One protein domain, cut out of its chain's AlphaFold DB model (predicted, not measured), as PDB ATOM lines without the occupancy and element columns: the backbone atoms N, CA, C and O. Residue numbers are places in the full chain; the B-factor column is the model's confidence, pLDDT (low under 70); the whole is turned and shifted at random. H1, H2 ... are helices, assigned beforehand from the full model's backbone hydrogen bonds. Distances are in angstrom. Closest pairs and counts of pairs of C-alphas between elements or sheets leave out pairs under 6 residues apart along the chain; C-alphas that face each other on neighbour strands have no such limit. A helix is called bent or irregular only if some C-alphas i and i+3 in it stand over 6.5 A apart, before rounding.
ATOM      1  N   ASP A 582      40.939  66.865  15.286       53.06
ATOM      2  CA  ASP A 582      41.870  65.740  15.098       53.06
ATOM      3  C   ASP A 582      42.959  65.642  16.187       53.06
ATOM      4  O   ASP A 582      43.570  64.584  16.328       53.06
ATOM      5  N   LYS A 583      43.193  66.695  16.990       55.19
ATOM      6  CA  LYS A 583      44.163  66.658  18.103       55.19
ATOM      7  C   LYS A 583      43.643  65.886  19.307       55.19
ATOM      8  O   LYS A 583      44.387  65.108  19.892       55.19
ATOM      9  N   ASP A 584      42.372  66.080  19.643       61.78
ATOM     10  CA  ASP A 584      41.716  65.413  20.773       61.78
ATOM     11  C   ASP A 584      41.104  64.062  20.378       61.78
ATOM     12  O   ASP A 584      40.694  63.280  21.232       61.78
ATOM     13  N   ARG A 585      41.096  63.737  19.081       72.25
ATOM     14  CA  ARG A 585      40.612  62.465  18.533       72.25
ATOM     15  C   ARG A 585      41.238  61.213  19.174       72.25
ATOM     16  O   ARG A 585      40.469  60.290  19.443       72.25
ATOM     17  N   PRO A 586      42.553  61.132  19.477       76.06
ATOM     18  CA  PRO A 586      43.111  59.997  20.216       76.06
ATOM     19  C   PRO A 586      42.550  59.911  21.643       76.06
ATOM     20  O   PRO A 586      42.186  58.826  22.084       76.06
ATOM     21  N   ASN A 587      42.405  61.053  22.327       79.81
ATOM     22  CA  ASN A 587      41.874  61.131  23.691       79.81
ATOM     23  C   ASN A 587      40.393  60.720  23.738       79.81
ATOM     24  O   ASN A 587      39.993  59.954  24.608       79.81
ATOM     25  N   LEU A 588      39.587  61.159  22.766       82.38
ATOM     26  CA  LEU A 588      38.172  60.799  22.657       82.38
ATOM     27  C   LEU A 588      37.971  59.297  22.396       82.38
ATOM     28  O   LEU A 588      37.112  58.675  23.019       82.38
ATOM     29  N   VAL A 589      38.783  58.693  21.521       85.12
ATOM     30  CA  VAL A 589      38.736  57.238  21.283       85.12
ATOM     31  C   VAL A 589      39.295  56.460  22.483       85.12
ATOM     32  O   VAL A 589      38.818  55.365  22.771       85.12
ATOM     33  N   PHE A 590      40.239  57.026  23.243       87.62
ATOM     34  CA  PHE A 590      40.712  56.431  24.496       87.62
ATOM     35  C   PHE A 590      39.650  56.478  25.610       87.62
ATOM     36  O   PHE A 590      39.430  55.472  26.277       87.62
ATOM     37  N   LEU A 591      38.902  57.579  25.750       86.69
ATOM     38  CA  LEU A 591      37.726  57.660  26.630       86.69
ATOM     39  C   LEU A 591      36.643  56.645  26.221       86.69
ATOM     40  O   LEU A 591      36.067  55.966  27.072       86.69
ATOM     41  N   GLN A 592      36.396  56.479  24.917       86.56
ATOM     42  CA  GLN A 592      35.488  55.449  24.404       86.56
ATOM     43  C   GLN A 592      35.976  54.030  24.758       86.56
ATOM     44  O   GLN A 592      35.188  53.201  25.218       86.56
ATOM     45  N   PHE A 593      37.280  53.768  24.622       91.75
ATOM     46  CA  PHE A 593      37.912  52.530  25.077       91.75
ATOM     47  C   PHE A 593      37.710  52.292  26.582       91.75
ATOM     48  O   PHE A 593      37.301  51.196  26.955       91.75
ATOM     49  N   GLN A 594      37.932  53.293  27.441       89.19
ATOM     50  CA  GLN A 594      37.733  53.166  28.891       89.19
ATOM     51  C   GLN A 594      36.295  52.761  29.245       89.19
ATOM     52  O   GLN A 594      36.084  51.898  30.100       89.19
ATOM     53  N   VAL A 595      35.303  53.352  28.569       88.19
ATOM     54  CA  VAL A 595      33.886  52.996  28.744       88.19
ATOM     55  C   VAL A 595      33.638  51.543  28.329       88.19
ATOM     56  O   VAL A 595      33.048  50.789  29.104       88.19
ATOM     57  N   PHE A 596      34.127  51.110  27.164       90.31
ATOM     58  CA  PHE A 596      33.961  49.725  26.710       90.31
ATOM     59  C   PHE A 596      34.718  48.705  27.579       90.31
ATOM     60  O   PHE A 596      34.152  47.661  27.900       90.31
ATOM     61  N   HIS A 597      35.930  49.018  28.050       89.50
ATOM     62  CA  HIS A 597      36.699  48.189  28.991       89.50
ATOM     63  C   HIS A 597      35.934  48.004  30.309       89.50
ATOM     64  O   HIS A 597      35.729  46.876  30.756       89.50
ATOM     65  N   ARG A 598      35.412  49.099  30.885       86.94
ATOM     66  CA  ARG A 598      34.593  49.073  32.111       86.94
ATOM     67  C   ARG A 598      33.287  48.286  31.940       86.94
ATOM     68  O   ARG A 598      32.828  47.661  32.894       86.94
ATOM     69  N   LEU A 599      32.696  48.308  30.745       89.00
ATOM     70  CA  LEU A 599      31.511  47.518  30.384       89.00
ATOM     71  C   LEU A 599      31.840  46.076  29.949       89.00
ATOM     72  O   LEU A 599      30.920  45.320  29.647       89.00
ATOM     73  N   LYS A 600      33.122  45.683  29.925       88.62
ATOM     74  CA  LYS A 600      33.622  44.383  29.430       88.62
ATOM     75  C   LYS A 600      33.278  44.081  27.964       88.62
ATOM     76  O   LYS A 600      33.290  42.929  27.535       88.62
ATOM     77  N   LEU A 601      33.023  45.119  27.169       90.50
ATOM     78  CA  LEU A 601      32.799  45.043  25.725       90.50
ATOM     79  C   LEU A 601      34.151  44.977  24.999       90.50
ATOM     80  O   LEU A 601      34.562  45.895  24.291       90.50
ATOM     81  N   TYR A 602      34.888  43.887  25.236       90.00
ATOM     82  CA  TYR A 602      36.294  43.778  24.839       90.00
ATOM     83  C   TYR A 602      36.514  43.841  23.320       90.00
ATOM     84  O   TYR A 602      37.552  44.336  22.893       90.00
ATOM     85  N   VAL A 603      35.546  43.420  22.497       89.88
ATOM     86  CA  VAL A 603      35.635  43.507  21.025       89.88
ATOM     87  C   VAL A 603      35.632  44.968  20.553       89.88
ATOM     88  O   VAL A 603      36.515  45.376  19.798       89.88
ATOM     89  N   ASP A 604      34.709  45.785  21.063       89.56
ATOM     90  CA  ASP A 604      34.631  47.214  20.737       89.56
ATOM     91  C   ASP A 604      35.823  47.986  21.332       89.56
ATOM     92  O   ASP A 604      36.377  48.896  20.708       89.56
ATOM     93  N   ALA A 605      36.286  47.573  22.520       90.94
ATOM     94  CA  ALA A 605      37.503  48.084  23.146       90.94
ATOM     95  C   ALA A 605      38.762  47.788  22.302       90.94
ATOM     96  O   ALA A 605      39.597  48.675  22.129       90.94
ATOM     97  N   ILE A 606      38.882  46.586  21.722       91.12
ATOM     98  CA  ILE A 606      39.957  46.209  20.785       91.12
ATOM     99  C   ILE A 606      39.925  47.096  19.537       91.12
ATOM    100  O   ILE A 606      40.974  47.578  19.102       91.12
ATOM    101  N   GLU A 607      38.750  47.356  18.961       90.31
ATOM    102  CA  GLU A 607      38.637  48.229  17.787       90.31
ATOM    103  C   GLU A 607      39.050  49.677  18.117       90.31
ATOM    104  O   GLU A 607      39.793  50.305  17.356       90.31
ATOM    105  N   CYS A 608      38.651  50.190  19.286       88.75
ATOM    106  CA  CYS A 608      39.067  51.506  19.781       88.75
ATOM    107  C   CYS A 608      40.581  51.577  20.038       88.75
ATOM    108  O   CYS A 608      41.230  52.532  19.612       88.75
ATOM    109  N   MET A 609      41.180  50.555  20.651       89.56
ATOM    110  CA  MET A 609      42.625  50.527  20.907       89.56
ATOM    111  C   MET A 609      43.451  50.428  19.630       89.56
ATOM    112  O   MET A 609      44.461  51.118  19.513       89.56
ATOM    113  N   ASN A 610      43.006  49.658  18.635       89.81
ATOM    114  CA  ASN A 610      43.649  49.645  17.321       89.81
ATOM    115  C   ASN A 610      43.586  51.024  16.639       89.81
ATOM    116  O   ASN A 610      44.571  51.449  16.038       89.81
ATOM    117  N   LYS A 611      42.479  51.769  16.791       87.19
ATOM    118  CA  LYS A 611      42.371  53.165  16.326       87.19
ATOM    119  C   LYS A 611      43.326  54.103  17.081       87.19
ATOM    120  O   LYS A 611      43.997  54.902  16.435       87.19
ATOM    121  N   VAL A 612      43.443  53.995  18.411       87.12
ATOM    122  CA  VAL A 612      44.399  54.791  19.219       87.12
ATOM    123  C   VAL A 612      45.847  54.494  18.822       87.12
ATOM    124  O   VAL A 612      46.622  55.422  18.604       87.12
ATOM    125  N   ILE A 613      46.205  53.217  18.666       86.12
ATOM    126  CA  ILE A 613      47.548  52.780  18.258       86.12
ATOM    127  C   ILE A 613      47.872  53.283  16.844       86.12
ATOM    128  O   ILE A 613      48.926  53.881  16.645       86.12
ATOM    129  N   ALA A 614      46.952  53.141  15.885       84.31
ATOM    130  CA  ALA A 614      47.134  53.666  14.530       84.31
ATOM    131  C   ALA A 614      47.284  55.199  14.505       84.31
ATOM    132  O   ALA A 614      48.123  55.717  13.770       84.31
ATOM    133  N   LEU A 615      46.526  55.934  15.330       79.06
ATOM    134  CA  LEU A 615      46.675  57.386  15.469       79.06
ATOM    135  C   LEU A 615      48.040  57.754  16.070       79.06
ATOM    136  O   LEU A 615      48.732  58.599  15.503       79.06
ATOM    137  N   HIS A 616      48.473  57.085  17.142       74.31
ATOM    138  CA  HIS A 616      49.787  57.298  17.759       74.31
ATOM    139  C   HIS A 616      50.945  56.970  16.796       74.31
ATOM    140  O   HIS A 616      51.956  57.667  16.790       74.31
ATOM    141  N   GLU A 617      50.820  55.930  15.970       73.69
ATOM    142  CA  GLU A 617      51.823  55.565  14.957       73.69
ATOM    143  C   GLU A 617      51.787  56.477  13.717       73.69
ATOM    144  O   GLU A 617      52.796  56.614  13.028       73.69
ATOM    145  N   SER A 618      50.658  57.147  13.450       63.75
ATOM    146  CA  SER A 618      50.528  58.118  12.354       63.75
ATOM    147  C   SER A 618      51.192  59.474  12.633       63.75
ATOM    148  O   SER A 618      51.410  60.245  11.696       63.75
ATOM    149  N   ILE A 619      51.551  59.767  13.890       59.06
ATOM    150  CA  ILE A 619      52.345  60.950  14.247       59.06
ATOM    151  C   ILE A 619      53.761  60.740  13.683       59.06
ATOM    152  O   ILE A 619      54.462  59.826  14.118       59.06
ATOM    153  N   TYR A 643      50.430  57.729  27.675       83.00
ATOM    154  CA  TYR A 643      50.861  56.340  27.558       83.00
ATOM    155  C   TYR A 643      51.734  56.175  26.308       83.00
ATOM    156  O   TYR A 643      51.476  56.792  25.276       83.00
ATOM    157  N   ASN A 644      52.753  55.316  26.367       84.94
ATOM    158  CA  ASN A 644      53.572  54.997  25.197       84.94
ATOM    159  C   ASN A 644      52.869  53.958  24.308       84.94
ATOM    160  O   ASN A 644      52.076  53.147  24.788       84.94
ATOM    161  N   ALA A 645      53.283  53.837  23.041       83.88
ATOM    162  CA  ALA A 645      52.850  52.750  22.148       83.88
ATOM    163  C   ALA A 645      52.979  51.333  22.765       83.88
ATOM    164  O   ALA A 645      52.143  50.467  22.516       83.88
ATOM    165  N   ALA A 646      53.991  51.092  23.609       86.62
ATOM    166  CA  ALA A 646      54.164  49.820  24.322       86.62
ATOM    167  C   ALA A 646      53.148  49.599  25.458       86.62
ATOM    168  O   ALA A 646      52.872  48.455  25.809       86.62
ATOM    169  N   ASP A 647      52.610  50.673  26.034       89.12
ATOM    170  CA  ASP A 647      51.596  50.627  27.086       89.12
ATOM    171  C   ASP A 647      50.209  50.400  26.457       89.12
ATOM    172  O   ASP A 647      49.512  49.464  26.841       89.12
ATOM    173  N   TYR A 648      49.861  51.143  25.393       90.00
ATOM    174  CA  TYR A 648      48.628  50.912  24.623       90.00
ATOM    175  C   TYR A 648      48.544  49.483  24.059       90.00
ATOM    176  O   TYR A 648      47.495  48.845  24.120       90.00
ATOM    177  N   ARG A 649      49.652  48.927  23.551       90.62
ATOM    178  CA  ARG A 649      49.693  47.535  23.065       90.62
ATOM    179  C   ARG A 649      49.576  46.496  24.194       90.62
ATOM    180  O   ARG A 649      49.101  45.394  23.939       90.62
ATOM    181  N   LEU A 650      49.948  46.840  25.432       92.00
ATOM    182  CA  LEU A 650      49.746  45.987  26.611       92.00
ATOM    183  C   LEU A 650      48.282  46.028  27.097       92.00
ATOM    184  O   LEU A 650      47.721  44.986  27.426       92.00
ATOM    185  N   MET A 651      47.626  47.194  27.036       92.25
ATOM    186  CA  MET A 651      46.173  47.327  27.244       92.25
ATOM    187  C   MET A 651      45.363  46.562  26.174       92.25
ATOM    188  O   MET A 651      44.417  45.846  26.500       92.25
ATOM    189  N   LEU A 652      45.762  46.656  24.895       91.69
ATOM    190  CA  LEU A 652      45.171  45.885  23.790       91.69
ATOM    191  C   LEU A 652      45.300  44.372  24.032       91.69
ATOM    192  O   LEU A 652      44.321  43.643  23.886       91.69
ATOM    193  N   MET A 653      46.488  43.915  24.441       93.12
ATOM    194  CA  MET A 653      46.740  42.515  24.783       93.12
ATOM    195  C   MET A 653      45.806  42.023  25.898       93.12
ATOM    196  O   MET A 653      45.264  40.927  25.774       93.12
ATOM    197  N   GLN A 654      45.564  42.827  26.943       92.00
ATOM    198  CA  GLN A 654      44.616  42.464  28.004       92.00
ATOM    199  C   GLN A 654      43.203  42.245  27.453       92.00
ATOM    200  O   GLN A 654      42.544  41.274  27.816       92.00
ATOM    201  N   CYS A 655      42.745  43.117  26.552       91.38
ATOM    202  CA  CYS A 655      41.418  42.992  25.951       91.38
ATOM    203  C   CYS A 655      41.317  41.753  25.052       91.38
ATOM    204  O   CYS A 655      40.307  41.061  25.095       91.38
ATOM    205  N   GLN A 656      42.374  41.433  24.295       92.00
ATOM    206  CA  GLN A 656      42.455  40.223  23.467       92.00
ATOM    207  C   GLN A 656      42.453  38.941  24.314       92.00
ATOM    208  O   GLN A 656      41.770  37.981  23.967       92.00
ATOM    209  N   GLN A 657      43.147  38.929  25.458       90.94
ATOM    210  CA  GLN A 657      43.070  37.817  26.414       90.94
ATOM    211  C   GLN A 657      41.661  37.693  27.010       90.94
ATOM    212  O   GLN A 657      41.096  36.603  27.019       90.94
ATOM    213  N   ALA A 658      41.056  38.807  27.430       88.19
ATOM    214  CA  ALA A 658      39.710  38.825  28.001       88.19
ATOM    215  C   ALA A 658      38.593  38.500  26.984       88.19
ATOM    216  O   ALA A 658      37.527  38.036  27.384       88.19
ATOM    217  N   SER A 659      38.832  38.683  25.679       88.88
ATOM    218  CA  SER A 659      37.951  38.221  24.596       88.88
ATOM    219  C   SER A 659      38.256  36.795  24.108       88.88
ATOM    220  O   SER A 659      37.597  36.324  23.184       88.88
ATOM    221  N   GLY A 660      39.259  36.115  24.677       87.62
ATOM    222  CA  GLY A 660      39.662  34.756  24.299       87.62
ATOM    223  C   GLY A 660      40.514  34.634  23.026       87.62
ATOM    224  O   GLY A 660      40.787  33.514  22.593       87.62
ATOM    225  N   ASP A 661      40.977  35.740  22.429       89.81
ATOM    226  CA  ASP A 661      41.915  35.714  21.298       89.81
ATOM    227  C   ASP A 661      43.370  35.688  21.790       89.81
ATOM    228  O   ASP A 661      44.131  36.662  21.734       89.81
ATOM    229  N   TYR A 662      43.769  34.515  22.277       89.19
ATOM    230  CA  TYR A 662      45.131  34.256  22.739       89.19
ATOM    231  C   TYR A 662      46.182  34.359  21.618       89.19
ATOM    232  O   TYR A 662      47.358  34.586  21.911       89.19
ATOM    233  N   VAL A 663      45.785  34.226  20.345       90.00
ATOM    234  CA  VAL A 663      46.704  34.285  19.196       90.00
ATOM    235  C   VAL A 663      47.064  35.735  18.881       90.00
ATOM    236  O   VAL A 663      48.250  36.055  18.769       90.00
ATOM    237  N   ALA A 664      46.076  36.629  18.807       89.56
ATOM    238  CA  ALA A 664      46.331  38.060  18.678       89.56
ATOM    239  C   ALA A 664      47.028  38.618  19.930       89.56
ATOM    240  O   ALA A 664      47.986  39.381  19.800       89.56
ATOM    241  N   ALA A 665      46.648  38.166  21.133       89.25
ATOM    242  CA  ALA A 665      47.334  38.547  22.367       89.25
ATOM    243  C   ALA A 665      48.829  38.172  22.359       89.25
ATOM    244  O   ALA A 665      49.671  38.991  22.733       89.25
ATOM    245  N   ALA A 666      49.193  36.971  21.894       86.25
ATOM    246  CA  ALA A 666      50.594  36.559  21.785       86.25
ATOM    247  C   ALA A 666      51.395  37.442  20.806       86.25
ATOM    248  O   ALA A 666      52.545  37.793  21.081       86.25
ATOM    249  N   GLN A 667      50.779  37.864  19.694       88.50
ATOM    250  CA  GLN A 667      51.386  38.802  18.740       88.50
ATOM    251  C   GLN A 667      51.555  40.205  19.349       88.50
ATOM    252  O   GLN A 667      52.633  40.801  19.245       88.50
ATOM    253  N   SER A 668      50.534  40.704  20.053       89.19
ATOM    254  CA  SER A 668      50.592  41.967  20.799       89.19
ATOM    255  C   SER A 668      51.717  41.944  21.837       89.19
ATOM    256  O   SER A 668      52.552  42.853  21.831       89.19
ATOM    257  N   LEU A 669      51.832  40.876  22.639       88.00
ATOM    258  CA  LEU A 669      52.921  40.685  23.604       88.00
ATOM    259  C   LEU A 669      54.296  40.708  22.929       88.00
ATOM    260  O   LEU A 669      55.168  41.475  23.336       88.00
ATOM    261  N   ALA A 670      54.490  39.930  21.858       84.62
ATOM    262  CA  ALA A 670      55.748  39.905  21.112       84.62
ATOM    263  C   ALA A 670      56.145  41.301  20.586       84.62
ATOM    264  O   ALA A 670      57.335  41.634  20.538       84.62
ATOM    265  N   SER A 671      55.159  42.143  20.251       85.88
ATOM    266  CA  SER A 671      55.370  43.539  19.856       85.88
ATOM    267  C   SER A 671      55.728  44.464  21.034       85.88
ATOM    268  O   SER A 671      56.584  45.335  20.873       85.88
ATOM    269  N   VAL A 672      55.145  44.259  22.225       87.19
ATOM    270  CA  VAL A 672      55.481  44.997  23.461       87.19
ATOM    271  C   VAL A 672      56.916  44.693  23.894       87.19
ATOM    272  O   VAL A 672      57.667  45.612  24.223       87.19
ATOM    273  N   LEU A 673      57.332  43.425  23.827       85.00
ATOM    274  CA  LEU A 673      58.702  43.005  24.147       85.00
ATOM    275  C   LEU A 673      59.724  43.600  23.181       85.00
ATOM    276  O   LEU A 673      60.739  44.136  23.624       85.00
ATOM    277  N   LYS A 674      59.406  43.607  21.879       83.00
ATOM    278  CA  LYS A 674      60.220  44.273  20.854       83.00
ATOM    279  C   LYS A 674      60.367  45.775  21.122       83.00
ATOM    280  O   LYS A 674      61.467  46.298  20.975       83.00
ATOM    281  N   LEU A 675      59.300  46.466  21.544       80.25
ATOM    282  CA  LEU A 675      59.364  47.891  21.907       80.25
ATOM    283  C   LEU A 675      60.155  48.155  23.199       80.25
ATOM    284  O   LEU A 675      60.821  49.181  23.293       80.25
ATOM    285  N   LYS A 676      60.109  47.249  24.183       78.00
ATOM    286  CA  LYS A 676      60.865  47.363  25.446       78.00
ATOM    287  C   LYS A 676      62.278  46.752  25.382       78.00
ATOM    288  O   LYS A 676      62.948  46.675  26.405       78.00
ATOM    289  N   GLY A 677      62.747  46.337  24.199       73.94
ATOM    290  CA  GLY A 677      64.104  45.815  23.982       73.94
ATOM    291  C   GLY A 677      64.386  44.446  24.619       73.94
ATOM    292  O   GLY A 677      65.546  44.080  24.792       73.94
ATOM    293  N   ILE A 678      63.346  43.690  24.982       73.25
ATOM    294  CA  ILE A 678      63.476  42.374  25.619       73.25
ATOM    295  C   ILE A 678      63.612  41.305  24.526       73.25
ATOM    296  O   ILE A 678      62.769  41.214  23.632       73.25
ATOM    297  N   GLN A 679      64.675  40.497  24.601       60.22
ATOM    298  CA  GLN A 679      64.951  39.425  23.637       60.22
ATOM    299  C   GLN A 679      63.827  38.380  23.621       60.22
ATOM    300  O   GLN A 679      63.414  37.882  24.669       60.22
ATOM    301  N   GLN A 680      63.354  38.030  22.423       57.81
ATOM    302  CA  GLN A 680      62.190  37.152  22.239       57.81
ATOM    303  C   GLN A 680      62.489  35.668  22.522       57.81
ATOM    304  O   GLN A 680      61.568  34.914  22.820       57.81
ATOM    305  N   ASP A 681      63.760  35.253  22.477       51.19
ATOM    306  CA  ASP A 681      64.171  33.855  22.676       51.19
ATOM    307  C   ASP A 681      64.213  33.410  24.155       51.19
ATOM    308  O   ASP A 681      64.344  32.219  24.441       51.19
ATOM    309  N   THR A 682      64.089  34.334  25.117       55.09
ATOM    310  CA  THR A 682      64.003  33.996  26.550       55.09
ATOM    311  C   THR A 682      62.563  34.001  27.043       55.09
ATOM    312  O   THR A 682      61.881  35.021  26.958       55.09
ATOM    313  N   THR A 683      62.123  32.898  27.657       66.38
ATOM    314  CA  THR A 683      60.860  32.862  28.407       66.38
ATOM    315  C   THR A 683      60.862  33.944  29.484       66.38
ATOM    316  O   THR A 683      61.710  33.914  30.381       66.38
ATOM    317  N   LEU A 684      59.908  34.875  29.405       73.62
ATOM    318  CA  LEU A 684      59.700  35.904  30.422       73.62
ATOM    319  C   LEU A 684      59.601  35.284  31.816       73.62
ATOM    320  O   LEU A 684      58.816  34.365  32.052       73.62
ATOM    321  N   ARG A 685      60.388  35.822  32.745       78.94
ATOM    322  CA  ARG A 685      60.298  35.488  34.167       78.94
ATOM    323  C   ARG A 685      59.118  36.243  34.779       78.94
ATOM    324  O   ARG A 685      58.837  37.368  34.372       78.94
ATOM    325  N   ASP A 686      58.486  35.676  35.804       81.50
ATOM    326  CA  ASP A 686      57.353  36.308  36.505       81.50
ATOM    327  C   ASP A 686      57.675  37.735  36.989       81.50
ATOM    328  O   ASP A 686      56.815  38.604  36.968       81.50
ATOM    329  N   GLU A 687      58.933  37.994  37.360       83.12
ATOM    330  CA  GLU A 687      59.454  39.324  37.716       83.12
ATOM    331  C   GLU A 687      59.308  40.337  36.567       83.12
ATOM    332  O   GLU A 687      58.907  41.470  36.785       83.12
ATOM    333  N   GLN A 688      59.556  39.917  35.324       84.44
ATOM    334  CA  GLN A 688      59.443  40.783  34.150       84.44
ATOM    335  C   GLN A 688      57.975  41.015  33.772       84.44
ATOM    336  O   GLN A 688      57.618  42.125  33.393       84.44
ATOM    337  N   TYR A 689      57.103  40.009  33.918       85.75
ATOM    338  CA  TYR A 689      55.654  40.222  33.807       85.75
ATOM    339  C   TYR A 689      55.140  41.175  34.891       85.75
ATOM    340  O   TYR A 689      54.346  42.064  34.586       85.75
ATOM    341  N   PHE A 690      55.619  41.031  36.129       89.62
ATOM    342  CA  PHE A 690      55.313  41.957  37.212       89.62
ATOM    343  C   PHE A 690      55.700  43.395  36.840       89.62
ATOM    344  O   PHE A 690      54.831  44.263  36.846       89.62
ATOM    345  N   ASP A 691      56.953  43.636  36.438       88.31
ATOM    346  CA  ASP A 691      57.446  44.972  36.072       88.31
ATOM    347  C   ASP A 691      56.646  45.593  34.907       88.31
ATOM    348  O   ASP A 691      56.368  46.795  34.905       88.31
ATOM    349  N   LEU A 692      56.233  44.782  33.920       90.19
ATOM    350  CA  LEU A 692      55.396  45.223  32.797       90.19
ATOM    351  C   LEU A 692      54.027  45.740  33.262       90.19
ATOM    352  O   LEU A 692      53.637  46.843  32.872       90.19
ATOM    353  N   TRP A 693      53.311  44.955  34.072       92.44
ATOM    354  CA  TRP A 693      51.958  45.280  34.533       92.44
ATOM    355  C   TRP A 693      51.941  46.350  35.620       92.44
ATOM    356  O   TRP A 693      51.104  47.249  35.585       92.44
ATOM    357  N   TYR A 694      52.884  46.292  36.558       91.56
ATOM    358  CA  TYR A 694      52.992  47.255  37.645       91.56
ATOM    359  C   TYR A 694      53.330  48.658  37.117       91.56
ATOM    360  O   TYR A 694      52.677  49.625  37.496       91.56
ATOM    361  N   SER A 695      54.246  48.767  36.142       91.25
ATOM    362  CA  SER A 695      54.544  50.043  35.472       91.25
ATOM    363  C   SER A 695      53.352  50.607  34.681       91.25
ATOM    364  O   SER A 695      53.210  51.826  34.581       91.25
ATOM    365  N   LEU A 696      52.477  49.752  34.134       92.00
ATOM    366  CA  LEU A 696      51.231  50.192  33.497       92.00
ATOM    367  C   LEU A 696      50.218  50.694  34.540       92.00
ATOM    368  O   LEU A 696      49.609  51.746  34.350       92.00
ATOM    369  N   ALA A 697      50.068  49.968  35.650       91.94
ATOM    370  CA  ALA A 697      49.151  50.308  36.731       91.94
ATOM    371  C   ALA A 697      49.540  51.609  37.458       91.94
ATOM    372  O   ALA A 697      48.663  52.420  37.751       91.94
ATOM    373  N   GLU A 698      50.836  51.859  37.681       90.44
ATOM    374  CA  GLU A 698      51.324  53.133  38.231       90.44
ATOM    375  C   GLU A 698      51.023  54.316  37.303       90.44
ATOM    376  O   GLU A 698      50.580  55.355  37.784       90.44
ATOM    377  N   LYS A 699      51.163  54.163  35.976       90.62
ATOM    378  CA  LYS A 699      50.748  55.209  35.018       90.62
ATOM    379  C   LYS A 699      49.250  55.481  35.104       90.62
ATOM    380  O   LYS A 699      48.860  56.628  35.283       90.62
ATOM    381  N   CYS A 700      48.419  54.437  35.058       89.38
ATOM    382  CA  CYS A 700      46.965  54.593  35.174       89.38
ATOM    383  C   CYS A 700      46.571  55.273  36.494       89.38
ATOM    384  O   CYS A 700      45.685  56.119  36.517       89.38
ATOM    385  N   PHE A 701      47.272  54.967  37.589       89.19
ATOM    386  CA  PHE A 701      47.072  55.630  38.875       89.19
ATOM    387  C   PHE A 701      47.481  57.114  38.858       89.19
ATOM    388  O   PHE A 701      46.745  57.957  39.362       89.19
ATOM    389  N   HIS A 702      48.624  57.452  38.251       87.19
ATOM    390  CA  HIS A 702      49.096  58.838  38.116       87.19
ATOM    391  C   HIS A 702      48.267  59.700  37.151       87.19
ATOM    392  O   HIS A 702      48.366  60.924  37.206       87.19
ATOM    393  N   HIS A 703      47.458  59.078  36.295       84.75
ATOM    394  CA  HIS A 703      46.569  59.749  35.344       84.75
ATOM    395  C   HIS A 703      45.085  59.670  35.735       84.75
ATOM    396  O   HIS A 703      44.225  59.959  34.915       84.75
ATOM    397  N   GLU A 704      44.796  59.312  36.992       86.06
ATOM    398  CA  GLU A 704      43.445  59.244  37.576       86.06
ATOM    399  C   GLU A 704      42.499  58.213  36.913       86.06
ATOM    400  O   GLU A 704      41.318  58.117  37.253       86.06
ATOM    401  N   ASP A 705      43.041  57.332  36.063       87.62
ATOM    402  CA  ASP A 705      42.361  56.204  35.414       87.62
ATOM    403  C   ASP A 705      42.166  55.028  36.399       87.62
ATOM    404  O   ASP A 705      42.512  53.873  36.128       87.62
ATOM    405  N   TYR A 706      41.611  55.310  37.584       89.31
ATOM    406  CA  TYR A 706      41.555  54.387  38.727       89.31
ATOM    407  C   TYR A 706      40.885  53.040  38.411       89.31
ATOM    408  O   TYR A 706      41.264  52.020  38.987       89.31
ATOM    409  N   ALA A 707      39.925  53.010  37.480       88.00
ATOM    410  CA  ALA A 707      39.279  51.777  37.031       88.00
ATOM    411  C   ALA A 707      40.248  50.845  36.274       88.00
ATOM    412  O   ALA A 707      40.299  49.654  36.575       88.00
ATOM    413  N   LEU A 708      41.063  51.386  35.360       90.12
ATOM    414  CA  LEU A 708      42.115  50.624  34.674       90.12
ATOM    415  C   LEU A 708      43.239  50.245  35.649       90.12
ATOM    416  O   LEU A 708      43.728  49.116  35.634       90.12
ATOM    417  N   ALA A 709      43.606  51.166  36.548       91.88
ATOM    418  CA  ALA A 709      44.619  50.917  37.569       91.88
ATOM    419  C   ALA A 709      44.246  49.732  38.480       91.88
ATOM    420  O   ALA A 709      45.108  48.904  38.764       91.88
ATOM    421  N   LEU A 710      42.977  49.604  38.901       92.06
ATOM    422  CA  LEU A 710      42.498  48.446  39.673       92.06
ATOM    423  C   LEU A 710      42.743  47.116  38.945       92.06
ATOM    424  O   LEU A 710      43.276  46.186  39.552       92.06
ATOM    425  N   GLU A 711      42.378  47.019  37.663       89.56
ATOM    426  CA  GLU A 711      42.548  45.785  36.884       89.56
ATOM    427  C   GLU A 711      44.035  45.455  36.672       89.56
ATOM    428  O   GLU A 711      44.460  44.329  36.941       89.56
ATOM    429  N   TYR A 712      44.864  46.432  36.291       93.12
ATOM    430  CA  TYR A 712      46.292  46.192  36.050       93.12
ATOM    431  C   TYR A 712      47.082  45.926  37.347       93.12
ATOM    432  O   TYR A 712      47.980  45.080  37.342       93.12
ATOM    433  N   TYR A 713      46.711  46.529  38.485       93.88
ATOM    434  CA  TYR A 713      47.252  46.138  39.796       93.88
ATOM    435  C   TYR A 713      46.808  44.729  40.212       93.88
ATOM    436  O   TYR A 713      47.618  43.988  40.769       93.88
ATOM    437  N   ALA A 714      45.565  44.324  39.930       91.12
ATOM    438  CA  ALA A 714      45.094  42.964  40.206       91.12
ATOM    439  C   ALA A 714      45.835  41.912  39.360       91.12
ATOM    440  O   ALA A 714      46.167  40.840  39.865       91.12
ATOM    441  N   ILE A 715      46.170  42.232  38.105       90.25
ATOM    442  CA  ILE A 715      47.002  41.374  37.250       90.25
ATOM    443  C   ILE A 715      48.445  41.321  37.775       90.25
ATOM    444  O   ILE A 715      48.994  40.229  37.924       90.25
ATOM    445  N   ALA A 716      49.040  42.464  38.139       91.62
ATOM    446  CA  ALA A 716      50.376  42.523  38.740       91.62
ATOM    447  C   ALA A 716      50.470  41.719  40.055       91.62
ATOM    448  O   ALA A 716      51.487  41.069  40.312       91.62
ATOM    449  N   LEU A 717      49.398  41.691  40.860       90.31
ATOM    450  CA  LEU A 717      49.313  40.929  42.112       90.31
ATOM    451  C   LEU A 717      49.588  39.425  41.914       90.31
ATOM    452  O   LEU A 717      50.197  38.803  42.783       90.31
ATOM    453  N   ASN A 718      49.215  38.850  40.763       88.31
ATOM    454  CA  ASN A 718      49.443  37.430  40.454       88.31
ATOM    455  C   ASN A 718      50.934  37.065  40.339       88.31
ATOM    456  O   ASN A 718      51.313  35.918  40.578       88.31
ATOM    457  N   PHE A 719      51.785  38.036  40.000       86.94
ATOM    458  CA  PHE A 719      53.229  37.859  39.826       86.94
ATOM    459  C   PHE A 719      54.044  38.331  41.051       86.94
ATOM    460  O   PHE A 719      55.240  38.049  41.164       86.94
ATOM    461  N   ALA A 720      53.408  39.023  42.003       84.19
ATOM    462  CA  ALA A 720      54.049  39.684  43.138       84.19
ATOM    463  C   ALA A 720      54.474  38.712  44.264       84.19
ATOM    464  O   ALA A 720      53.771  38.503  45.252       84.19
ATOM    465  N   LYS A 721      55.681  38.144  44.151       81.75
ATOM    466  CA  LYS A 721      56.227  37.170  45.126       81.75
ATOM    467  C   LYS A 721      56.780  37.778  46.423       81.75
ATOM    468  O   LYS A 721      56.942  37.062  47.409       81.75
ATOM    469  N   GLN A 722      57.121  39.068  46.436       82.94
ATOM    470  CA  GLN A 722      57.754  39.723  47.589       82.94
ATOM    471  C   GLN A 722      56.713  40.385  48.500       82.94
ATOM    472  O   GLN A 722      55.855  41.124  48.030       82.94
ATOM    473  N   SER A 723      56.820  40.201  49.820       82.00
ATOM    474  CA  SER A 723      55.843  40.728  50.792       82.00
ATOM    475  C   SER A 723      55.772  42.260  50.857       82.00
ATOM    476  O   SER A 723      54.709  42.803  51.149       82.00
ATOM    477  N   GLN A 724      56.873  42.957  50.557       83.69
ATOM    478  CA  GLN A 724      56.910  44.422  50.452       83.69
ATOM    479  C   GLN A 724      56.162  44.915  49.207       83.69
ATOM    480  O   GLN A 724      55.322  45.803  49.311       83.69
ATOM    481  N   VAL A 725      56.412  44.285  48.055       85.94
ATOM    482  CA  VAL A 725      55.734  44.576  46.782       85.94
ATOM    483  C   VAL A 725      54.236  44.276  46.888       85.94
ATOM    484  O   VAL A 725      53.413  45.129  46.576       85.94
ATOM    485  N   LEU A 726      53.870  43.116  47.441       87.75
ATOM    486  CA  LEU A 726      52.479  42.740  47.711       87.75
ATOM    487  C   LEU A 726      51.768  43.774  48.608       87.75
ATOM    488  O   LEU A 726      50.616  44.125  48.368       87.75
ATOM    489  N   ALA A 727      52.459  44.298  49.627       87.44
ATOM    490  CA  ALA A 727      51.918  45.348  50.485       87.44
ATOM    491  C   ALA A 727      51.740  46.694  49.763       87.44
ATOM    492  O   ALA A 727      50.759  47.382  50.038       87.44
ATOM    493  N   ALA A 728      52.649  47.056  48.852       89.25
ATOM    494  CA  ALA A 728      52.537  48.264  48.035       89.25
ATOM    495  C   ALA A 728      51.349  48.180  47.062       89.25
ATOM    496  O   ALA A 728      50.543  49.103  47.013       89.25
ATOM    497  N   ILE A 729      51.158  47.044  46.380       91.38
ATOM    498  CA  ILE A 729      50.011  46.838  45.479       91.38
ATOM    499  C   ILE A 729      48.691  46.932  46.255       91.38
ATOM    500  O   ILE A 729      47.807  47.681  45.856       91.38
ATOM    501  N   HIS A 730      48.559  46.246  47.398       92.19
ATOM    502  CA  HIS A 730      47.361  46.364  48.242       92.19
ATOM    503  C   HIS A 730      47.145  47.788  48.790       92.19
ATOM    504  O   HIS A 730      46.011  48.187  49.035       92.19
ATOM    505  N   TYR A 731      48.203  48.580  48.986       92.06
ATOM    506  CA  TYR A 731      48.067  49.986  49.371       92.06
ATOM    507  C   TYR A 731      47.561  50.847  48.201       92.06
ATOM    508  O   TYR A 731      46.601  51.597  48.374       92.06
ATOM    509  N   ASN A 732      48.118  50.676  47.000       91.94
ATOM    510  CA  ASN A 732      47.697  51.411  45.806       91.94
ATOM    511  C   ASN A 732      46.276  51.014  45.357       91.94
ATOM    512  O   ASN A 732      45.487  51.884  45.006       91.94
ATOM    513  N   LEU A 733      45.897  49.734  45.470       91.88
ATOM    514  CA  LEU A 733      44.510  49.272  45.304       91.88
ATOM    515  C   LEU A 733      43.561  49.951  46.307       91.88
ATOM    516  O   LEU A 733      42.462  50.356  45.933       91.88
ATOM    517  N   GLY A 734      43.990  50.112  47.564       92.00
ATOM    518  CA  GLY A 734      43.250  50.867  48.578       92.00
ATOM    519  C   GLY A 734      43.011  52.323  48.168       92.00
ATOM    520  O   GLY A 734      41.875  52.788  48.228       92.00
ATOM    521  N   LEU A 735      44.045  53.001  47.659       91.62
ATOM    522  CA  LEU A 735      43.938  54.359  47.114       91.62
ATOM    523  C   LEU A 735      42.990  54.424  45.902       91.62
ATOM    524  O   LEU A 735      42.136  55.304  45.864       91.62
ATOM    525  N   CYS A 736      43.056  53.476  44.959       91.56
ATOM    526  CA  CYS A 736      42.112  53.417  43.836       91.56
ATOM    527  C   CYS A 736      40.655  53.266  44.309       91.56
ATOM    528  O   CYS A 736      39.775  53.975  43.826       91.56
ATOM    529  N   PHE A 737      40.388  52.371  45.269       93.00
ATOM    530  CA  PHE A 737      39.045  52.212  45.836       93.00
ATOM    531  C   PHE A 737      38.581  53.463  46.592       93.00
ATOM    532  O   PHE A 737      37.403  53.801  46.518       93.00
ATOM    533  N   GLN A 738      39.488  54.176  47.268       91.75
ATOM    534  CA  GLN A 738      39.192  55.454  47.919       91.75
ATOM    535  C   GLN A 738      38.785  56.528  46.897       91.75
ATOM    536  O   GLN A 738      37.754  57.171  47.070       91.75
ATOM    537  N   SER A 739      39.536  56.677  45.800       88.56
ATOM    538  CA  SER A 739      39.214  57.622  44.718       88.56
ATOM    539  C   SER A 739      37.904  57.297  43.986       88.56
ATOM    540  O   SER A 739      37.274  58.189  43.425       88.56
ATOM    541  N   LEU A 740      37.467  56.033  44.016       88.69
ATOM    542  CA  LEU A 740      36.185  55.574  43.466       88.69
ATOM    543  C   LEU A 740      35.022  55.609  44.482       88.69
ATOM    544  O   LEU A 740      33.903  55.241  44.130       88.69
ATOM    545  N   GLY A 741      35.260  56.035  45.731       88.56
ATOM    546  CA  GLY A 741      34.247  56.083  46.796       88.56
ATOM    547  C   GLY A 741      33.866  54.719  47.394       88.56
ATOM    548  O   GLY A 741      32.873  54.608  48.110       88.56
ATOM    549  N   GLU A 742      34.633  53.660  47.126       91.50
ATOM    550  CA  GLU A 742      34.376  52.303  47.622       91.50
ATOM    551  C   GLU A 742      35.076  52.039  48.971       91.50
ATOM    552  O   GLU A 742      35.839  51.079  49.124       91.50
ATOM    553  N   ASP A 743      34.793  52.879  49.973       89.12
ATOM    554  CA  ASP A 743      35.441  52.886  51.299       89.12
ATOM    555  C   ASP A 743      35.525  51.500  51.959       89.12
ATOM    556  O   ASP A 743      36.551  51.124  52.528       89.12
ATOM    557  N   ASN A 744      34.470  50.689  51.830       88.81
ATOM    558  CA  ASN A 744      34.443  49.321  52.351       88.81
ATOM    559  C   ASN A 744      35.555  48.439  51.752       88.81
ATOM    560  O   ASN A 744      36.225  47.708  52.487       88.81
ATOM    561  N   LYS A 745      35.792  48.527  50.435       90.75
ATOM    562  CA  LYS A 745      36.857  47.772  49.753       90.75
ATOM    563  C   LYS A 745      38.226  48.365  50.078       90.75
ATOM    564  O   LYS A 745      39.122  47.616  50.468       90.75
ATOM    565  N   CYS A 746      38.347  49.693  50.048       91.88
ATOM    566  CA  CYS A 746      39.538  50.437  50.471       91.88
ATOM    567  C   CYS A 746      40.041  49.986  51.858       91.88
ATOM    568  O   CYS A 746      41.185  49.551  52.015       91.88
ATOM    569  N   VAL A 747      39.153  49.951  52.855       90.38
ATOM    570  CA  VAL A 747      39.466  49.485  54.212       90.38
ATOM    571  C   VAL A 747      39.885  48.008  54.241       90.38
ATOM    572  O   VAL A 747      40.737  47.639  55.057       90.38
ATOM    573  N   THR A 748      39.340  47.138  53.379       92.25
ATOM    574  CA  THR A 748      39.827  45.747  53.276       92.25
ATOM    575  C   THR A 748      41.209  45.641  52.635       92.25
ATOM    576  O   THR A 748      42.025  44.859  53.124       92.25
ATOM    577  N   GLU A 749      41.524  46.461  51.634       90.88
ATOM    578  CA  GLU A 749      42.839  46.476  50.986       90.88
ATOM    579  C   GLU A 749      43.926  47.060  51.895       90.88
ATOM    580  O   GLU A 749      44.963  46.425  52.086       90.88
ATOM    581  N   TYR A 750      43.669  48.154  52.620       92.75
ATOM    582  CA  TYR A 750      44.601  48.635  53.650       92.75
ATOM    583  C   TYR A 750      44.809  47.613  54.786       92.75
ATOM    584  O   TYR A 750      45.924  47.464  55.303       92.75
ATOM    585  N   LYS A 751      43.776  46.836  55.159       90.00
ATOM    586  CA  LYS A 751      43.931  45.699  56.088       90.00
ATOM    587  C   LYS A 751      44.826  44.604  55.483       90.00
ATOM    588  O   LYS A 751      45.704  44.113  56.197       90.00
ATOM    589  N   ARG A 752      44.662  44.264  54.195       89.56
ATOM    590  CA  ARG A 752      45.502  43.299  53.452       89.56
ATOM    591  C   ARG A 752      46.957  43.768  53.372       89.56
ATOM    592  O   ARG A 752      47.836  43.036  53.837       89.56
ATOM    593  N   ALA A 753      47.206  45.007  52.949       89.62
ATOM    594  CA  ALA A 753      48.524  45.649  52.914       89.62
ATOM    595  C   ALA A 753      49.243  45.567  54.271       89.62
ATOM    596  O   ALA A 753      50.380  45.096  54.360       89.62
ATOM    597  N   ARG A 754      48.550  45.916  55.367       85.50
ATOM    598  CA  ARG A 754      49.091  45.812  56.732       85.50
ATOM    599  C   ARG A 754      49.392  44.367  57.153       85.50
ATOM    600  O   ARG A 754      50.285  44.144  57.968       85.50
ATOM    601  N   THR A 755      48.670  43.372  56.630       85.19
ATOM    602  CA  THR A 755      48.981  41.952  56.883       85.19
ATOM    603  C   THR A 755      50.094  41.383  56.006       85.19
ATOM    604  O   THR A 755      50.801  40.495  56.479       85.19
ATOM    605  N   ALA A 756      50.303  41.909  54.797       83.25
ATOM    606  CA  ALA A 756      51.463  41.590  53.967       83.25
ATOM    607  C   ALA A 756      52.750  42.184  54.572       83.25
ATOM    608  O   ALA A 756      53.743  41.481  54.754       83.25
ATOM    609  N   ASN A 757      52.705  43.446  55.017       78.75
ATOM    610  CA  ASN A 757      53.871  44.168  55.536       78.75
ATOM    611  C   ASN A 757      54.263  43.825  56.993       78.75
ATOM    612  O   ASN A 757      54.943  44.602  57.659       78.75
ATOM    613  N   ARG A 758      53.869  42.655  57.519       66.12
ATOM    614  CA  ARG A 758      54.132  42.219  58.914       66.12
ATOM    615  C   ARG A 758      55.615  42.164  59.310       66.12
ATOM    616  O   ARG A 758      55.917  42.029  60.493       66.12
ATOM    617  N   HIS A 759      56.523  42.227  58.340       63.78
ATOM    618  CA  HIS A 759      57.970  42.189  58.547       63.78
ATOM    619  C   HIS A 759      58.595  43.575  58.766       63.78
ATOM    620  O   HIS A 759      59.708  43.652  59.284       63.78
ATOM    621  N   VAL A 760      57.892  44.659  58.418       60.16
ATOM    622  CA  VAL A 760      58.332  46.033  58.682       60.16
ATOM    623  C   VAL A 760      57.598  46.545  59.928       60.16
ATOM    624  O   VAL A 760      56.376  46.703  59.889       60.16
ATOM    625  N   PRO A 761      58.291  46.807  61.054       55.88
ATOM    626  CA  PRO A 761      57.660  47.475  62.185       55.88
ATOM    627  C   PRO A 761      57.260  48.901  61.768       55.88
ATOM    628  O   PRO A 761      58.040  49.565  61.078       55.88
ATOM    629  N   PRO A 762      56.072  49.396  62.161       58.53
ATOM    630  CA  PRO A 762      55.625  50.723  61.760       58.53
ATOM    631  C   PRO A 762      56.584  51.794  62.297       58.53
ATOM    632  O   PRO A 762      57.002  51.743  63.453       58.53
ATOM    633  N   LEU A 763      56.935  52.762  61.443       56.28
ATOM    634  CA  LEU A 763      57.907  53.826  61.753       56.28
ATOM    635  C   LEU A 763      57.464  54.743  62.904       56.28
ATOM    636  O   LEU A 763      58.307  55.376  63.537       56.28
ATOM    637  N   VAL A 764      56.156  54.799  63.150       55.50
ATOM    638  CA  VAL A 764      55.497  55.522  64.237       55.50
ATOM    639  C   VAL A 764      54.552  54.532  64.918       55.50
ATOM    640  O   VAL A 764      53.833  53.791  64.243       55.50
ATOM    641  N   SER A 765      54.569  54.469  66.247       56.81
ATOM    642  CA  SER A 765      53.696  53.563  66.995       56.81
ATOM    643  C   SER A 765      52.237  54.029  66.957       56.81
ATOM    644  O   SER A 765      51.948  55.220  66.840       56.81
ATOM    645  N   LEU A 766      51.287  53.096  67.115       55.34
ATOM    646  CA  LEU A 766      49.860  53.450  67.180       55.34
ATOM    647  C   LEU A 766      49.574  54.432  68.335       55.34
ATOM    648  O   LEU A 766      48.726  55.304  68.209       55.34
ATOM    649  N   THR A 767      50.345  54.309  69.421       59.44
ATOM    650  CA  THR A 767      50.373  55.190  70.598       59.44
ATOM    651  C   THR A 767      50.924  56.593  70.339       59.44
ATOM    652  O   THR A 767      50.657  57.489  71.129       59.44
ATOM    653  N   GLU A 768      51.692  56.807  69.269       59.59
ATOM    654  CA  GLU A 768      52.159  58.137  68.851       59.59
ATOM    655  C   GLU A 768      51.181  58.800  67.870       59.59
ATOM    656  O   GLU A 768      51.017  60.013  67.935       59.59
ATOM    657  N   LEU A 769      50.478  58.029  67.025       54.62
ATOM    658  CA  LEU A 769      49.333  58.554  66.261       54.62
ATOM    659  C   LEU A 769      48.119  58.858  67.152       54.62
ATOM    660  O   LEU A 769      47.337  59.740  66.820       54.62
ATOM    661  N   SER A 770      47.944  58.142  68.268       52.28
ATOM    662  CA  SER A 770      46.815  58.348  69.183       52.28
ATOM    663  C   SER A 770      47.044  59.430  70.243       52.28
ATOM    664  O   SER A 770      46.198  59.578  71.124       52.28
ATOM    665  N   THR A 771      48.163  60.167  70.222       57.19
ATOM    666  CA  THR A 771      48.255  61.397  71.026       57.19
ATOM    667  C   THR A 771      47.503  62.516  70.313       57.19
ATOM    668  O   THR A 771      47.783  62.720  69.128       57.19
ATOM    669  N   PRO A 772      46.596  63.253  70.983       52.41
ATOM    670  CA  PRO A 772      45.902  64.373  70.358       52.41
ATOM    671  C   PRO A 772      46.932  65.382  69.852       52.41
ATOM    672  O   PRO A 772      47.832  65.802  70.587       52.41
ATOM    673  N   TYR A 773      46.825  65.744  68.573       54.41
ATOM    674  CA  TYR A 773      47.765  66.675  67.954       54.41
ATOM    675  C   TYR A 773      47.676  68.062  68.599       54.41
ATOM    676  O   TYR A 773      48.688  68.753  68.665       54.41
ATOM    677  N   ASP A 774      46.509  68.428  69.131       61.28
ATOM    678  CA  ASP A 774      46.177  69.763  69.630       61.28
ATOM    679  C   ASP A 774      47.135  70.267  70.716       61.28
ATOM    680  O   ASP A 774      47.604  71.397  70.631       61.28
ATOM    681  N   GLU A 775      47.513  69.436  71.694       57.50
ATOM    682  CA  GLU A 775      48.436  69.853  72.763       57.50
ATOM    683  C   GLU A 775      49.850  70.127  72.232       57.50
ATOM    684  O   GLU A 775      50.475  71.134  72.573       57.50
ATOM    685  N   ARG A 776      50.361  69.246  71.362       59.44
ATOM    686  CA  ARG A 776      51.698  69.393  70.763       59.44
ATOM    687  C   ARG A 776      51.728  70.512  69.727       59.44
ATOM    688  O   ARG A 776      52.733  71.208  69.614       59.44
ATOM    689  N   PHE A 777      50.635  70.700  68.993       59.06
ATOM    690  CA  PHE A 777      50.478  71.756  68.005       59.06
ATOM    691  C   PHE A 777      50.318  73.121  68.679       59.06
ATOM    692  O   PHE A 777      51.006  74.054  68.287       59.06
ATOM    693  N   ALA A 778      49.542  73.235  69.762       62.50
ATOM    694  CA  ALA A 778      49.478  74.446  70.581       62.50
ATOM    695  C   ALA A 778      50.851  74.812  71.176       62.50
ATOM    696  O   ALA A 778      51.257  75.972  71.121       62.50
ATOM    697  N   GLN A 779      51.615  73.826  71.665       64.31
ATOM    698  CA  GLN A 779      52.994  74.043  72.118       64.31
ATOM    699  C   GLN A 779      53.952  74.434  70.979       64.31
ATOM    700  O   GLN A 779      54.909  75.161  71.224       64.31
ATOM    701  N   LEU A 780      53.716  73.989  69.739       61.47
ATOM    702  CA  LEU A 780      54.480  74.408  68.555       61.47
ATOM    703  C   LEU A 780      54.091  75.810  68.064       61.47
ATOM    704  O   LEU A 780      54.975  76.569  67.685       61.47
TER     705      LEU A 780
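Overview. This is residues 582 to 619 and 643 to 780 of the 1188 residues of an uncharacterized protein of Phytophthora rubi (UniProt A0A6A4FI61). Two layers of four helices, H1 to H4 and H5 to H8, are set crosswise and edge-on, the second running away from the first so that of its helices H5 and H6 come close to the first layer while H7 and H8 stay apart from it, and in each layer every helix after the first runs back beside the one before it. H3 of the first layer comes close to H5 of the second at nearly a right angle, and beyond H8 a thin tail sticks out from the body, its free residues 763 to 780 including the small helices H9 and H10. The printed part has 176 residues with ten named helices, H1 to H10 in order along the chain, and no named strand, and its class is all helix. H5, H6 and H7 make an up-and-down bundle, each running against the one before it. The whole is loose, with a radius of gyration of the C-alphas of 19.8 A, and elongated, spanning 62 by 40 by 28 A.

Arrangement. H1, residues 582 to 598, and H2, residues 602 to 618, form a helical hairpin; they touch at a shallow tilt of 24 degrees, opposite ways, and their closest C-alphas, those of Phe 593 and Ala 605, are 4.9 A apart. H3, residues 645 to 658, touches H2 at a shallow tilt of 16 degrees, opposite ways, with the C-alphas of Tyr 602 and Cys 655 closest at 5.3 A. H4, residues 662 to 675, forms a hairpin with H3, closest at the C-alphas of Met 653 and Ala 665, 4.7 A. H5, residues 686 to 702, is close to but not clearly touching H3; they are about perpendicular at 73 degrees, and the C-alphas of Asp 647 and Leu 696 are closest at 6.4 A. H6, residues 706 to 717, forms a hairpin with H5 at a shallow tilt of 16 degrees, closest at the C-alphas of Ala 697 and Ala 709, 4.6 A. H6 is also close to but not clearly touching H1, at a steep tilt of 60 degrees, with the C-alphas of Arg 598 and Ala 707 closest at 7.3 A. H7, residues 723 to 739, touches H6 at 17 degrees, a shallow tilt, opposite ways, closest at the C-alphas of Tyr 706 and Cys 736, 5.2 A. H8, residues 743 to 756, forms a hairpin with H7 at a shallow tilt of 10 degrees; the C-alphas of Ala 727 and Ala 753 are closest at 4.2 A. H9, residues 766 to 769, and H10, residues 773 to 780, touch no helix. Every O i to N i+4 pair is within hydrogen-bond range in H2, H3, H4, H5, H7, H8 and H10, against 11 of 13 in H1 and 7 of 8 in H6, while H9 is too short for such a pair.

Along the chain. H1 begins at C-alpha 582, (41.870, 65.740, 15.098), and measures 24.9 A from first to last C-alpha; it is irregular, with C-alphas 583 and 586 7.1 A apart. H2 measures 23.8 A, H3 20.0 A and H4 19.7 A. H5 begins at C-alpha 686, (57.353, 36.308, 36.505), and measures 24.0 A, H6 15.9 A, H7 24.5 A and H8 19.8 A. H10 ends at C-alpha 780, (54.480, 74.408, 68.555).

Size, cuts and confidence. The two C-alphas farthest apart are those of Val 663 and Gln 779, at 66.5 A. Without the stretch that stands free, the body of 158 residues spans 51 by 40 by 28 A. Residues 620 to 642 are not printed, and C-alphas 619 and 643 are 14.2 A apart across this cut. Of the links that are printed whole, none is long; H4 to H5 and H8 to H9 are short but not tight. Mean pLDDT of the printed part is 82.2, with residues 582 to 584, 618 to 619, 679 to 683 and 758 to 780 of the model under 70.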